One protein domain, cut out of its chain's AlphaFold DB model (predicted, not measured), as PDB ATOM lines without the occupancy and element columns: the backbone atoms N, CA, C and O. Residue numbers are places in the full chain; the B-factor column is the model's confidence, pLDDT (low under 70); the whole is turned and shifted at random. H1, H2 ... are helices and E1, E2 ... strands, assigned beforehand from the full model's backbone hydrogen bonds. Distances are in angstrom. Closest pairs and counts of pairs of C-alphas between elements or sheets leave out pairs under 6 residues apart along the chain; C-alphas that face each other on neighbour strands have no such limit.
ATOM      1  N   LEU A 139     -44.771  45.232 -16.541       91.12
ATOM      2  CA  LEU A 139     -45.254  43.848 -16.509       91.12
ATOM      3  C   LEU A 139     -44.131  42.850 -16.817       91.12
ATOM      4  O   LEU A 139     -43.996  41.860 -16.098       91.12
ATOM      5  N   ASP A 140     -43.277  43.154 -17.798       93.75
ATOM      6  CA  ASP A 140     -42.094  42.346 -18.117       93.75
ATOM      7  C   ASP A 140     -41.123  42.302 -16.926       93.75
ATOM      8  O   ASP A 140     -40.579  41.249 -16.593       93.75
ATOM      9  N   LEU A 141     -40.958  43.428 -16.219       95.81
ATOM     10  CA  LEU A 141     -40.164  43.504 -14.995       95.81
ATOM     11  C   LEU A 141     -40.687  42.526 -13.938       95.81
ATOM     12  O   LEU A 141     -39.898  41.790 -13.350       95.81
ATOM     13  N   PHE A 142     -42.001  42.444 -13.711       95.94
ATOM     14  CA  PHE A 142     -42.553  41.467 -12.767       95.94
ATOM     15  C   PHE A 142     -42.304  40.018 -13.195       95.94
ATOM     16  O   PHE A 142     -42.097  39.157 -12.337       95.94
ATOM     17  N   GLU A 143     -42.314  39.716 -14.492       96.06
ATOM     18  CA  GLU A 143     -41.974  38.379 -14.986       96.06
ATOM     19  C   GLU A 143     -40.496  38.035 -14.779       96.06
ATOM     20  O   GLU A 143     -40.176  36.898 -14.419       96.06
ATOM     21  N   ILE A 144     -39.602  39.007 -14.973       97.25
ATOM     22  CA  ILE A 144     -38.171  38.870 -14.681       97.25
ATOM     23  C   ILE A 144     -37.988  38.590 -13.187       97.25
ATOM     24  O   ILE A 144     -37.431  37.558 -12.813       97.25
ATOM     25  N   LEU A 145     -38.552  39.434 -12.318       97.38
ATOM     26  CA  LEU A 145     -38.422  39.308 -10.863       97.38
ATOM     27  C   LEU A 145     -38.978  37.983 -10.307       97.38
ATOM     28  O   LEU A 145     -38.482  37.485  -9.299       97.38
ATOM     29  N   GLN A 146     -39.978  37.378 -10.953       97.00
ATOM     30  CA  GLN A 146     -40.479  36.051 -10.565       97.00
ATOM     31  C   GLN A 146     -39.480  34.918 -10.845       97.00
ATOM     32  O   GLN A 146     -39.513  33.870 -10.194       97.00
ATOM     33  N   LYS A 147     -38.587  35.105 -11.820       96.50
ATOM     34  CA  LYS A 147     -37.563  34.121 -12.195       96.50
ATOM     35  C   LYS A 147     -36.276  34.315 -11.397       96.50
ATOM     36  O   LYS A 147     -35.588  33.324 -11.132       96.50
ATOM     37  N   GLU A 148     -36.003  35.539 -10.960       97.19
ATOM     38  CA  GLU A 148     -34.821  35.897 -10.178       97.19
ATOM     39  C   GLU A 148     -34.800  35.241  -8.790       97.19
ATOM     40  O   GLU A 148     -35.834  35.192  -8.114       97.19
ATOM     41  N   PRO A 149     -33.648  34.730  -8.315       96.50
ATOM     42  CA  PRO A 149     -33.515  34.297  -6.933       96.50
ATOM     43  C   PRO A 149     -33.563  35.503  -5.984       96.50
ATOM     44  O   PRO A 149     -33.187  36.620  -6.354       96.50
ATOM     45  N   LEU A 150     -34.012  35.272  -4.748       95.81
ATOM     46  CA  LEU A 150     -34.099  36.318  -3.727       95.81
ATOM     47  C   LEU A 150     -32.716  36.912  -3.405       95.81
ATOM     48  O   LEU A 150     -32.584  38.125  -3.295       95.81
ATOM     49  N   LEU A 151     -31.693  36.057  -3.314       94.94
ATOM     50  CA  LEU A 151     -30.288  36.406  -3.087       94.94
ATOM     51  C   LEU A 151     -29.407  35.584  -4.042       94.94
ATOM     52  O   LEU A 151     -29.698  34.413  -4.280       94.94
ATOM     53  N   ASP A 152     -28.332  36.181  -4.562       91.94
ATOM     54  CA  ASP A 152     -27.393  35.509  -5.485       91.94
ATOM     55  C   ASP A 152     -26.232  34.816  -4.751       91.94
ATOM     56  O   ASP A 152     -25.557  33.943  -5.292       91.94
ATOM     57  N   GLY A 153     -25.998  35.205  -3.499       93.31
ATOM     58  CA  GLY A 153     -24.908  34.746  -2.649       93.31
ATOM     59  C   GLY A 153     -24.988  35.411  -1.280       93.31
ATOM     60  O   GLY A 153     -25.868  36.235  -1.045       93.31
ATOM     61  N   LEU A 154     -24.073  35.040  -0.383       93.75
ATOM     62  CA  LEU A 154     -23.940  35.649   0.940       93.75
ATOM     63  C   LEU A 154     -22.481  36.039   1.178       93.75
ATOM     64  O   LEU A 154     -21.590  35.182   1.164       93.75
ATOM     65  N   SER A 155     -22.245  37.318   1.431       94.06
ATOM     66  CA  SER A 155     -21.006  37.816   2.027       94.06
ATOM     67  C   SER A 155     -20.848  37.306   3.464       94.06
ATOM     68  O   SER A 155     -21.801  36.839   4.087       94.06
ATOM     69  N   MET A 156     -19.637  37.399   4.020       94.81
ATOM     70  CA  MET A 156     -19.406  37.000   5.416       94.81
ATOM     71  C   MET A 156     -20.238  37.825   6.405       94.81
ATOM     72  O   MET A 156     -20.788  37.254   7.341       94.81
ATOM     73  N   GLU A 157     -20.396  39.126   6.157       92.81
ATOM     74  CA  GLU A 157     -21.241  40.008   6.973       92.81
ATOM     75  C   GLU A 157     -22.717  39.576   6.926       92.81
ATOM     76  O   GLU A 157     -23.370  39.466   7.962       92.81
ATOM     77  N   GLU A 158     -23.241  39.255   5.739       93.62
ATOM     78  CA  GLU A 158     -24.614  38.755   5.587       93.62
ATOM     79  C   GLU A 158     -24.805  37.406   6.274       93.62
ATOM     80  O   GLU A 158     -25.804  37.210   6.964       93.62
ATOM     81  N   LYS A 159     -23.841  36.487   6.138       95.38
ATOM     82  CA  LYS A 159     -23.881  35.202   6.841       95.38
ATOM     83  C   LYS A 159     -23.929  35.396   8.352       95.38
ATOM     84  O   LYS A 159     -24.771  34.789   9.001       95.38
ATOM     85  N   GLU A 160     -23.068  36.244   8.911       93.31
ATOM     86  CA  GLU A 160     -23.068  36.564  10.343       93.31
ATOM     87  C   GLU A 160     -24.394  37.180  10.792       93.31
ATOM     88  O   GLU A 160     -24.956  36.776  11.815       93.31
ATOM     89  N   ASN A 161     -24.928  38.118  10.008       91.88
ATOM     90  CA  ASN A 161     -26.184  38.773  10.329       91.88
ATOM     91  C   ASN A 161     -27.367  37.798  10.287       91.88
ATOM     92  O   ASN A 161     -28.135  37.740  11.245       91.88
ATOM     93  N   PHE A 162     -27.498  36.990   9.233       94.25
ATOM     94  CA  PHE A 162     -28.567  35.997   9.129       94.25
ATOM     95  C   PHE A 162     -28.436  34.888  10.170       94.25
ATOM     96  O   PHE A 162     -29.447  34.480  10.735       94.25
ATOM     97  N   ASN A 163     -27.213  34.455  10.491       92.62
ATOM     98  CA  ASN A 163     -26.981  33.491  11.566       92.62
ATOM     99  C   ASN A 163     -27.542  34.002  12.899       92.62
ATOM    100  O   ASN A 163     -28.217  33.273  13.619       92.62
ATOM    101  N   ARG A 164     -27.300  35.286  13.195       90.44
ATOM    102  CA  ARG A 164     -27.796  35.963  14.397       90.44
ATOM    103  C   ARG A 164     -29.311  36.168  14.375       90.44
ATOM    104  O   ARG A 164     -29.951  35.948  15.393       90.44
ATOM    105  N   ILE A 165     -29.871  36.613  13.250       91.06
ATOM    106  CA  ILE A 165     -31.304  36.920  13.108       91.06
ATOM    107  C   ILE A 165     -32.158  35.655  13.206       91.06
ATOM    108  O   ILE A 165     -33.206  35.671  13.844       91.06
ATOM    109  N   PHE A 166     -31.723  34.573  12.562       92.88
ATOM    110  CA  PHE A 166     -32.492  33.335  12.461       92.88
ATOM    111  C   PHE A 166     -32.063  32.258  13.460       92.88
ATOM    112  O   PHE A 166     -32.636  31.171  13.469       92.88
ATOM    113  N   GLU A 167     -31.044  32.531  14.276       92.56
ATOM    114  CA  GLU A 167     -30.461  31.569  15.218       92.56
ATOM    115  C   GLU A 167     -30.079  30.236  14.542       92.56
ATOM    116  O   GLU A 167     -30.300  29.139  15.074       92.56
ATOM    117  N   ILE A 168     -29.497  30.323  13.339       90.94
ATOM    118  CA  ILE A 168     -29.053  29.143  12.595       90.94
ATOM    119  C   ILE A 168     -27.952  28.463  13.429       90.94
ATOM    120  O   ILE A 168     -26.961  29.056  13.837       90.94
ATOM    121  N   ARG A 169     -28.124  27.180  13.753       91.19
ATOM    122  CA  ARG A 169     -27.191  26.450  14.638       91.19
ATOM    123  C   ARG A 169     -25.940  25.981  13.886       91.19
ATOM    124  O   ARG A 169     -25.641  24.788  13.872       91.19
ATOM    125  N   LYS A 170     -25.247  26.905  13.220       92.12
ATOM    126  CA  LYS A 170     -24.019  26.673  12.447       92.12
ATOM    127  C   LYS A 170     -22.992  27.766  12.730       92.12
ATOM    128  O   LYS A 170     -23.333  28.860  13.181       92.12
ATOM    129  N   GLU A 171     -21.724  27.486  12.442       92.62
ATOM    130  CA  GLU A 171     -20.731  28.557  12.353       92.62
ATOM    131  C   GLU A 171     -21.088  29.479  11.179       92.62
ATOM    132  O   GLU A 171     -21.496  29.001  10.121       92.62
ATOM    133  N   SER A 172     -20.910  30.798  11.331       92.88
ATOM    134  CA  SER A 172     -21.351  31.766  10.314       92.88
ATOM    135  C   SER A 172     -20.758  31.481   8.928       92.88
ATOM    136  O   SER A 172     -21.443  31.643   7.929       92.88
ATOM    137  N   LYS A 173     -19.523  30.973   8.833       93.69
ATOM    138  CA  LYS A 173     -18.899  30.611   7.544       93.69
ATOM    139  C   LYS A 173     -19.664  29.513   6.777       93.69
ATOM    140  O   LYS A 173     -19.642  29.518   5.544       93.69
ATOM    141  N   ASP A 174     -20.371  28.642   7.501       95.88
ATOM    142  CA  ASP A 174     -21.080  27.462   6.993       95.88
ATOM    143  C   ASP A 174     -22.569  27.728   6.706       95.88
ATOM    144  O   ASP A 174     -23.279  26.835   6.241       95.88
ATOM    145  N   VAL A 175     -23.054  28.948   6.964       95.56
ATOM    146  CA  VAL A 175     -24.411  29.370   6.593       95.56
ATOM    147  C   VAL A 175     -24.525  29.430   5.068       95.56
ATOM    148  O   VAL A 175     -23.727  30.106   4.403       95.56
ATOM    149  N   SER A 176     -25.512  28.721   4.517       96.38
ATOM    150  CA  SER A 176     -25.791  28.671   3.079       96.38
ATOM    151  C   SER A 176     -27.034  29.480   2.693       96.38
ATOM    152  O   SER A 176     -27.818  29.903   3.545       96.38
ATOM    153  N   LEU A 177     -27.237  29.690   1.386       95.56
ATOM    154  CA  LEU A 177     -28.461  30.316   0.875       95.56
ATOM    155  C   LEU A 177     -29.702  29.488   1.213       95.56
ATOM    156  O   LEU A 177     -30.743  30.055   1.521       95.56
ATOM    157  N   GLU A 178     -29.605  28.160   1.187       96.19
ATOM    158  CA  GLU A 178     -30.718  27.265   1.508       96.19
ATOM    159  C   GLU A 178     -31.166  27.410   2.963       96.19
ATOM    160  O   GLU A 178     -32.371  27.390   3.224       96.19
ATOM    161  N   ASP A 179     -30.223  27.594   3.895       95.31
ATOM    162  CA  ASP A 179     -30.555  27.872   5.295       95.31
ATOM    163  C   ASP A 179     -31.370  29.167   5.398       95.31
ATOM    164  O   ASP A 179     -32.434  29.192   6.009       95.31
ATOM    165  N   VAL A 180     -30.912  30.224   4.726       94.56
ATOM    166  CA  VAL A 180     -31.564  31.539   4.725       94.56
ATOM    167  C   VAL A 180     -32.935  31.499   4.031       94.56
ATOM    168  O   VAL A 180     -33.920  32.019   4.554       94.56
ATOM    169  N   PHE A 181     -33.049  30.840   2.876       95.19
ATOM    170  CA  PHE A 181     -34.311  30.714   2.138       95.19
ATOM    171  C   PHE A 181     -35.359  29.895   2.884       95.19
ATOM    172  O   PHE A 181     -36.555  30.156   2.735       95.19
ATOM    173  N   LYS A 182     -34.939  28.922   3.698       94.19
ATOM    174  CA  LYS A 182     -35.850  28.173   4.563       94.19
ATOM    175  C   LYS A 182     -36.521  29.090   5.585       94.19
ATOM    176  O   LYS A 182     -37.728  28.974   5.791       94.19
ATOM    177  N   GLU A 183     -35.761  30.010   6.169       93.38
ATOM    178  CA  GLU A 183     -36.262  30.963   7.163       93.38
ATOM    179  C   GLU A 183     -37.155  32.030   6.524       93.38
ATOM    180  O   GLU A 183     -38.247  32.311   7.021       93.38
ATOM    181  N   PHE A 184     -36.779  32.532   5.342       91.44
ATOM    182  CA  PHE A 184     -37.652  33.405   4.550       91.44
ATOM    183  C   PHE A 184     -38.898  32.701   3.998       91.44
ATOM    184  O   PHE A 184     -39.868  33.372   3.653       91.44
ATOM    185  N   LYS A 185     -38.887  31.365   3.900       92.50
ATOM    186  CA  LYS A 185     -39.899  30.550   3.198       92.50
ATOM    187  C   LYS A 185     -40.066  30.938   1.723       92.50
ATOM    188  O   LYS A 185     -41.126  30.740   1.136       92.50
ATOM    189  N   GLN A 186     -39.006  31.477   1.126       93.06
ATOM    190  CA  GLN A 186     -38.988  32.001  -0.232       93.06
ATOM    191  C   GLN A 186     -37.557  31.995  -0.772       93.06
ATOM    192  O   GLN A 186     -36.617  32.375  -0.078       93.06
ATOM    193  N   ASN A 187     -37.399  31.575  -2.027       94.56
ATOM    194  CA  ASN A 187     -36.115  31.557  -2.734       94.56
ATOM    195  C   ASN A 187     -36.115  32.392  -4.026       94.56
ATOM    196  O   ASN A 187     -35.063  32.567  -4.637       94.56
ATOM    197  N   LYS A 188     -37.275  32.907  -4.449       96.25
ATOM    198  CA  LYS A 188     -37.434  33.822  -5.587       96.25
ATOM    199  C   LYS A 188     -37.600  35.252  -5.107       96.25
ATOM    200  O   LYS A 188     -38.073  35.467  -3.999       96.25
ATOM    201  N   PHE A 189     -37.239  36.232  -5.924       97.12
ATOM    202  CA  PHE A 189     -37.389  37.636  -5.556       97.12
ATOM    203  C   PHE A 189     -38.865  38.040  -5.466       97.12
ATOM    204  O   PHE A 189     -39.244  38.790  -4.570       97.12
ATOM    205  N   LEU A 190     -39.710  37.512  -6.349       96.69
ATOM    206  CA  LEU A 190     -41.147  37.760  -6.337       96.69
ATOM    207  C   LEU A 190     -41.932  36.455  -6.487       96.69
ATOM    208  O   LEU A 190     -41.689  35.668  -7.398       96.69
ATOM    209  N   ASN A 191     -42.919  36.260  -5.623       96.19
ATOM    210  CA  ASN A 191     -43.930  35.224  -5.721       96.19
ATOM    211  C   ASN A 191     -45.300  35.877  -5.925       96.19
ATOM    212  O   ASN A 191     -45.957  36.305  -4.979       96.19
ATOM    213  N   SER A 192     -45.757  35.925  -7.174       95.31
ATOM    214  CA  SER A 192     -47.049  36.525  -7.523       95.31
ATOM    215  C   SER A 192     -48.246  35.773  -6.932       95.31
ATOM    216  O   SER A 192     -49.327  36.343  -6.825       95.31
ATOM    217  N   MET A 193     -48.068  34.519  -6.502       95.75
ATOM    218  CA  MET A 193     -49.122  33.720  -5.869       95.75
ATOM    219  C   MET A 193     -49.350  34.072  -4.390       95.75
ATOM    220  O   MET A 193     -50.377  33.685  -3.834       95.75
ATOM    221  N   ASP A 194     -48.424  34.793  -3.752       94.88
ATOM    222  CA  ASP A 194     -48.506  35.195  -2.345       94.88
ATOM    223  C   ASP A 194     -48.921  36.671  -2.231       94.88
ATOM    224  O   ASP A 194     -48.198  37.566  -2.660       94.88
ATOM    225  N   ASP A 195     -50.084  36.951  -1.630       91.75
ATOM    226  CA  ASP A 195     -50.579  38.325  -1.463       91.75
ATOM    227  C   ASP A 195     -49.644  39.216  -0.639       91.75
ATOM    228  O   ASP A 195     -49.467  40.391  -0.973       91.75
ATOM    229  N   LYS A 196     -49.010  38.665   0.403       92.81
ATOM    230  CA  LYS A 196     -48.046  39.413   1.209       92.81
ATOM    231  C   LYS A 196     -46.841  39.778   0.353       92.81
ATOM    232  O   LYS A 196     -46.374  40.916   0.395       92.81
ATOM    233  N   ASP A 197     -46.378  38.838  -0.465       95.00
ATOM    234  CA  ASP A 197     -45.219  39.059  -1.316       95.00
ATOM    235  C   ASP A 197     -45.510  40.036  -2.461       95.00
ATOM    236  O   ASP A 197     -44.714  40.939  -2.725       95.00
ATOM    237  N   ARG A 198     -46.707  39.962  -3.056       94.69
ATOM    238  CA  ARG A 198     -47.201  40.950  -4.029       94.69
ATOM    239  C   ARG A 198     -47.248  42.370  -3.480       94.69
ATOM    240  O   ARG A 198     -47.237  43.293  -4.284       94.69
ATOM    241  N   ARG A 199     -47.325  42.563  -2.162       93.94
ATOM    242  CA  ARG A 199     -47.323  43.879  -1.492       93.94
ATOM    243  C   ARG A 199     -45.947  44.285  -0.963       93.94
ATOM    244  O   ARG A 199     -45.795  45.405  -0.494       93.94
ATOM    245  N   SER A 200     -44.961  43.391  -1.033       94.69
ATOM    246  CA  SER A 200     -43.631  43.607  -0.457       94.69
ATOM    247  C   SER A 200     -42.737  44.533  -1.279       94.69
ATOM    248  O   SER A 200     -41.725  44.993  -0.760       94.69
ATOM    249  N   LEU A 201     -43.053  44.821  -2.548       95.31
ATOM    250  CA  LEU A 201     -42.252  45.773  -3.318       95.31
ATOM    251  C   LEU A 201     -42.665  47.186  -2.898       95.31
ATOM    252  O   LEU A 201     -43.701  47.696  -3.308       95.31
ATOM    253  N   ILE A 202     -41.863  47.802  -2.038       93.31
ATOM    254  CA  ILE A 202     -42.128  49.121  -1.446       93.31
ATOM    255  C   ILE A 202     -41.468  50.268  -2.221       93.31
ATOM    256  O   ILE A 202     -41.666  51.435  -1.896       93.31
ATOM    257  N   GLY A 203     -40.685  49.952  -3.253       92.50
ATOM    258  CA  GLY A 203     -40.193  50.933  -4.212       92.50
ATOM    259  C   GLY A 203     -40.145  50.346  -5.613       92.50
ATOM    260  O   GLY A 203     -39.592  49.267  -5.800       92.50
ATOM    261  N   ILE A 204     -40.704  51.059  -6.587       93.81
ATOM    262  CA  ILE A 204     -40.515  50.814  -8.017       93.81
ATOM    263  C   ILE A 204     -40.291  52.182  -8.649       93.81
ATOM    264  O   ILE A 204     -41.128  53.069  -8.501       93.81
ATOM    265  N   ASP A 205     -39.151  52.354  -9.303       92.44
ATOM    266  CA  ASP A 205     -38.763  53.603  -9.949       92.44
ATOM    267  C   ASP A 205     -38.081  53.317 -11.289       92.44
ATOM    268  O   ASP A 205     -37.421  52.285 -11.456       92.44
ATOM    269  N   PHE A 206     -38.240  54.237 -12.234       91.94
ATOM    270  CA  PHE A 206     -37.671  54.143 -13.570       91.94
ATOM    271  C   PHE A 206     -36.700  55.295 -13.814       91.94
ATOM    272  O   PHE A 206     -37.084  56.463 -13.846       91.94
ATOM    273  N   ASN A 207     -35.428  54.969 -14.034       92.06
ATOM    274  CA  ASN A 207     -34.415  55.954 -14.380       92.06
ATOM    275  C   ASN A 207     -34.192  55.970 -15.894       92.06
ATOM    276  O   ASN A 207     -33.438  55.157 -16.429       92.06
ATOM    277  N   GLU A 208     -34.800  56.939 -16.575       89.62
ATOM    278  CA  GLU A 208     -34.709  57.086 -18.033       89.62
ATOM    279  C   GLU A 208     -33.265  57.321 -18.519       89.62
ATOM    280  O   GLU A 208     -32.840  56.755 -19.524       89.62
ATOM    281  N   THR A 209     -32.473  58.110 -17.781       90.81
ATOM    282  CA  THR A 209     -31.092  58.455 -18.174       90.81
ATOM    283  C   THR A 209     -30.178  57.234 -18.154       90.81
ATOM    284  O   THR A 209     -29.363  57.042 -19.056       90.81
ATOM    285  N   LYS A 210     -30.302  56.408 -17.114       94.00
ATOM    286  CA  LYS A 210     -29.516  55.181 -16.946       94.00
ATOM    287  C   LYS A 210     -30.159  53.966 -17.600       94.00
ATOM    288  O   LYS A 210     -29.488  52.951 -17.734       94.00
ATOM    289  N   LYS A 211     -31.416  54.088 -18.032       94.56
ATOM    290  CA  LYS A 211     -32.207  53.010 -18.626       94.56
ATOM    291  C   LYS A 211     -32.348  51.824 -17.672       94.56
ATOM    292  O   LYS A 211     -32.167  50.681 -18.075       94.56
ATOM    293  N   GLU A 212     -32.631  52.098 -16.402       96.19
ATOM    294  CA  GLU A 212     -32.717  51.072 -15.358       96.19
ATOM    295  C   GLU A 212     -34.027  51.177 -14.574       96.19
ATOM    296  O   GLU A 212     -34.476  52.266 -14.214       96.19
ATOM    297  N   TRP A 213     -34.610  50.023 -14.268       96.50
ATOM    298  CA  TRP A 213     -35.620  49.878 -13.232       96.50
ATOM    299  C   TRP A 213     -34.929  49.682 -11.891       96.50
ATOM    300  O   TRP A 213     -34.046  48.832 -11.769       96.50
ATOM    301  N   LYS A 214     -35.358  50.422 -10.872       97.00
ATOM    302  CA  LYS A 214     -34.974  50.193  -9.480       97.00
ATOM    303  C   LYS A 214     -36.173  49.638  -8.728       97.00
ATOM    304  O   LYS A 214     -37.218  50.281  -8.675       97.00
ATOM    305  N   VAL A 215     -36.003  48.476  -8.105       97.50
ATOM    306  CA  VAL A 215     -37.036  47.856  -7.271       97.50
ATOM    307  C   VAL A 215     -36.500  47.610  -5.869       97.50
ATOM    308  O   VAL A 215     -35.377  47.143  -5.689       97.50
ATOM    309  N   VAL A 216     -37.308  47.944  -4.868       97.12
ATOM    310  CA  VAL A 216     -37.012  47.741  -3.450       97.12
ATOM    311  C   VAL A 216     -38.039  46.779  -2.883       97.12
ATOM    312  O   VAL A 216     -39.233  47.076  -2.875       97.12
ATOM    313  N   LYS A 217     -37.563  45.635  -2.405       96.81
ATOM    314  CA  LYS A 217     -38.362  44.631  -1.713       96.81
ATOM    315  C   LYS A 217     -38.167  44.758  -0.211       96.81
ATOM    316  O   LYS A 217     -37.033  44.759   0.266       96.81
ATOM    317  N   ASP A 218     -39.271  44.821   0.513       95.62
ATOM    318  CA  ASP A 218     -39.310  44.791   1.964       95.62
ATOM    319  C   ASP A 218     -39.372  43.351   2.478       95.62
ATOM    320  O   ASP A 218     -40.252  42.575   2.103       95.62
ATOM    321  N   LEU A 219     -38.427  43.006   3.348       93.31
ATOM    322  CA  LEU A 219     -38.358  41.728   4.045       93.31
ATOM    323  C   LEU A 219     -38.590  41.897   5.549       93.31
ATOM    324  O   LEU A 219     -38.117  41.065   6.319       93.31
ATOM    325  N   TYR A 220     -39.277  42.957   5.993       89.94
ATOM    326  CA  TYR A 220     -39.511  43.234   7.412       89.94
ATOM    327  C   TYR A 220     -39.932  41.970   8.196       89.94
ATOM    328  O   TYR A 220     -40.862  41.263   7.776       89.94
ATOM    329  N   PRO A 221     -39.287  41.687   9.345       89.75
ATOM    330  CA  PRO A 221     -38.329  42.534  10.078       89.75
ATOM    331  C   PRO A 221     -36.848  42.313   9.712       89.75
ATOM    332  O   PRO A 221     -35.959  42.633  10.495       89.75
ATOM    333  N   PHE A 222     -36.550  41.710   8.562       90.50
ATOM    334  CA  PHE A 222     -35.205  41.226   8.241       90.50
ATOM    335  C   PHE A 222     -34.365  42.196   7.404       90.50
ATOM    336  O   PHE A 222     -33.153  42.007   7.295       90.50
ATOM    337  N   GLY A 223     -34.974  43.231   6.826       93.25
ATOM    338  CA  GLY A 223     -34.291  44.260   6.044       93.25
ATOM    339  C   GLY A 223     -34.916  44.469   4.672       93.25
ATOM    340  O   GLY A 223     -36.100  44.202   4.476       93.25
ATOM    341  N   LEU A 224     -34.115  44.954   3.727       95.88
ATOM    342  CA  LEU A 224     -34.534  45.303   2.373       95.88
ATOM    343  C   LEU A 224     -33.628  44.641   1.332       95.88
ATOM    344  O   LEU A 224     -32.447  44.403   1.586       95.88
ATOM    345  N   ILE A 225     -34.154  44.413   0.130       96.81
ATOM    346  CA  ILE A 225     -33.341  44.083  -1.046       96.81
ATOM    347  C   ILE A 225     -33.605  45.113  -2.135       96.81
ATOM    348  O   ILE A 225     -34.740  45.304  -2.569       96.81
ATOM    349  N   ASN A 226     -32.537  45.751  -2.598       97.50
ATOM    350  CA  ASN A 226     -32.546  46.633  -3.753       97.50
ATOM    351  C   ASN A 226     -32.077  45.842  -4.975       97.50
ATOM    352  O   ASN A 226     -30.998  45.251  -4.945       97.50
ATOM    353  N   ILE A 227     -32.856  45.859  -6.052       98.06
ATOM    354  CA  ILE A 227     -32.476  45.276  -7.339       98.06
ATOM    355  C   ILE A 227     -32.550  46.340  -8.434       98.06
ATOM    356  O   ILE A 227     -33.457  47.176  -8.447       98.06
ATOM    357  N   LYS A 228     -31.574  46.316  -9.342       98.19
ATOM    358  CA  LYS A 228     -31.568  47.119 -10.565       98.19
ATOM    359  C   LYS A 228     -31.638  46.211 -11.776       98.19
ATOM    360  O   LYS A 228     -30.888  45.240 -11.852       98.19
ATOM    361  N   VAL A 229     -32.503  46.546 -12.722       98.25
ATOM    362  CA  VAL A 229     -32.729  45.771 -13.947       98.25
ATOM    363  C   VAL A 229     -32.576  46.691 -15.153       98.25
ATOM    364  O   VAL A 229     -33.155  47.775 -15.174       98.25
ATOM    365  N   ASP A 230     -31.795  46.276 -16.148       97.62
ATOM    366  CA  ASP A 230     -31.636  47.006 -17.407       97.62
ATOM    367  C   ASP A 230     -32.965  47.019 -18.174       97.62
ATOM    368  O   ASP A 230     -33.574  45.977 -18.424       97.62
ATOM    369  N   ALA A 231     -33.432  48.204 -18.549       96.44
ATOM    370  CA  ALA A 231     -34.720  48.372 -19.206       96.44
ATOM    371  C   ALA A 231     -34.709  47.971 -20.693       96.44
ATOM    372  O   ALA A 231     -35.767  47.854 -21.310       96.44
ATOM    373  N   ASN A 232     -33.536  47.770 -21.300       95.50
ATOM    374  CA  ASN A 232     -33.420  47.393 -22.709       95.50
ATOM    375  C   ASN A 232     -33.454  45.877 -22.915       95.50
ATOM    376  O   ASN A 232     -33.944  45.430 -23.952       95.50
ATOM    377  N   ASP A 233     -32.921  45.099 -21.968       95.56
ATOM    378  CA  ASP A 233     -32.758  43.646 -22.118       95.56
ATOM    379  C   ASP A 233     -33.217  42.808 -20.911       95.56
ATOM    380  O   ASP A 233     -33.316  41.585 -21.021       95.56
ATOM    381  N   GLY A 234     -33.547  43.437 -19.780       96.25
ATOM    382  CA  GLY A 234     -34.065  42.758 -18.594       96.25
ATOM    383  C   GLY A 234     -33.005  42.101 -17.721       96.25
ATOM    384  O   GLY A 234     -33.349  41.403 -16.768       96.25
ATOM    385  N   ARG A 235     -31.718  42.308 -18.009       97.19
ATOM    386  CA  ARG A 235     -30.633  41.768 -17.193       97.19
ATOM    387  C   ARG A 235     -30.567  42.473 -15.839       97.19
ATOM    388  O   ARG A 235     -30.593  43.701 -15.758       97.19
ATOM    389  N   VAL A 236     -30.388  41.699 -14.770       97.56
ATOM    390  CA  VAL A 236     -30.091  42.241 -13.436       97.56
ATOM    391  C   VAL A 236     -28.694  42.863 -13.434       97.56
ATOM    392  O   VAL A 236     -27.701  42.197 -13.723       97.56
ATOM    393  N   LEU A 237     -28.627  44.152 -13.113       97.19
ATOM    394  CA  LEU A 237     -27.392  44.936 -13.045       97.19
ATOM    395  C   LEU A 237     -26.775  44.908 -11.643       97.19
ATOM    396  O   LEU A 237     -25.557  44.903 -11.495       97.19
ATOM    397  N   GLU A 238     -27.621  44.915 -10.615       96.00
ATOM    398  CA  GLU A 238     -27.212  44.954  -9.213       96.00
ATOM    399  C   GLU A 238     -28.298  44.315  -8.346       96.00
ATOM    400  O   GLU A 238     -29.487  44.530  -8.587       96.00
ATOM    401  N   LYS A 239     -27.889  43.578  -7.311       96.12
ATOM    402  CA  LYS A 239     -28.761  43.073  -6.250       96.12
ATOM    403  C   LYS A 239     -28.035  43.225  -4.922       96.12
ATOM    404  O   LYS A 239     -26.934  42.707  -4.757       96.12
ATOM    405  N   LYS A 240     -28.624  43.977  -3.997       95.12
ATOM    406  CA  LYS A 240     -27.988  44.339  -2.732       95.12
ATOM    407  C   LYS A 240     -28.968  44.211  -1.577       95.12
ATOM    408  O   LYS A 240     -30.018  44.856  -1.582       95.12
ATOM    409  N   TYR A 241     -28.594  43.417  -0.582       94.81
ATOM    410  CA  TYR A 241     -29.295  43.354   0.691       94.81
ATOM    411  C   TYR A 241     -28.840  44.484   1.622       94.81
ATOM    412  O   TYR A 241     -27.671  44.872   1.659       94.81
ATOM    413  N   GLU A 242     -29.792  45.022   2.373       93.69
ATOM    414  CA  GLU A 242     -29.566  46.020   3.405       93.69
ATOM    415  C   GLU A 242     -30.249  45.548   4.688       93.69
ATOM    416  O   GLU A 242     -31.464  45.354   4.722       93.69
ATOM    417  N   ALA A 243     -29.455  45.348   5.743       91.19
ATOM    418  CA  ALA A 243     -29.962  44.894   7.031       91.19
ATOM    419  C   ALA A 243     -31.007  45.856   7.611       91.19
ATOM    420  O   ALA A 243     -30.923  47.071   7.407       91.19
ATOM    421  N   GLU A 244     -31.965  45.303   8.358       90.38
ATOM    422  CA  GLU A 244     -33.002  46.089   9.026       90.38
ATOM    423  C   GLU A 244     -32.393  47.132   9.970       90.38
ATOM    424  O   GLU A 244     -31.509  46.832  10.775       90.38
TER     425      GLU A 244
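What this domain is: This is residues 139 to 244 of the 247 residues of an uncharacterized protein of Flavobacterium macacae (UniProt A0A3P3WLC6). A twisted wall of four antiparallel strands, E1 to E4, makes the body of the domain; a pair of helices, H2 and H3, sits beyond one end of its strands, H1 lies near the other end, and short H4 sits just before E1. The printed part has 106 residues, with four named helices followed by four named strands, a mixed class of helices and strands. The sheet's order is E1, E2, E3, E4, antiparallel throughout. The whole is compact, with a radius of gyration of the C-alphas of 14.3 A, yet elongated in outline, 44 by 28 by 21 A.

How they stand to each other: Begin at H1, residues 139 to 147, which only grazes the sheet with residues 141 to 145; the C-alphas of Leu 141 and Val 229 are 7.8 A apart. Next look for H2, residues 156 to 166, and H3, residues 177 to 184: they only just touch, with 3 pairs of C-alphas within 8 A, the closest being Phe 166 and Glu 183 at 6.9 A. They run the same way at a steep tilt of 36 degrees, only just steep. H2 only grazes the sheet with residues 157 to 162, while H3 is not on it. H4, residues 195 to 198, is not on the sheet and is apart from H1, H2 and H3. Then come E1, residues 201 to 207, E2, 212 to 218, E3, 223 to 230, and E4, 236 to 243, a meander, each strand the antiparallel neighbour of the one before. In the hairpin E1 and E2, at 167 degrees, find N 205 and O 214 at 2.9 A. In the hairpin E2 and E3, at 162 degrees, N 215 and O 227 are 2.9 A apart. In the hairpin E3 and E4, at 170 degrees, N 228 and O 238 are 2.8 A apart. In H2 and H3 every O i to N i+4 pair is within hydrogen-bond range, in H1 4 of 5, and H4 is too short for such a pair.

Where its parts are: Find C-alpha 139 at (-45.254, 43.848, -16.509); from there H1 runs 13.1 A to residue 147. H2 spans 15.3 A from C-alpha 156 at (-19.406, 37.000, 5.416), H3 10.4 A and H4 5.0 A. E1 is 17.0 A long, E2 19.6 A, E3 23.8 A, and E4 20.6 A, ending at C-alpha 243 at (-29.962, 44.894, 7.031).

The domain as a whole: The two C-alphas farthest apart are those of Arg 169 and Thr 209, 46.0 A. The printed part has no cut and no long link. The mean pLDDT of the printed part is 94.5, and no printed residue is under 70.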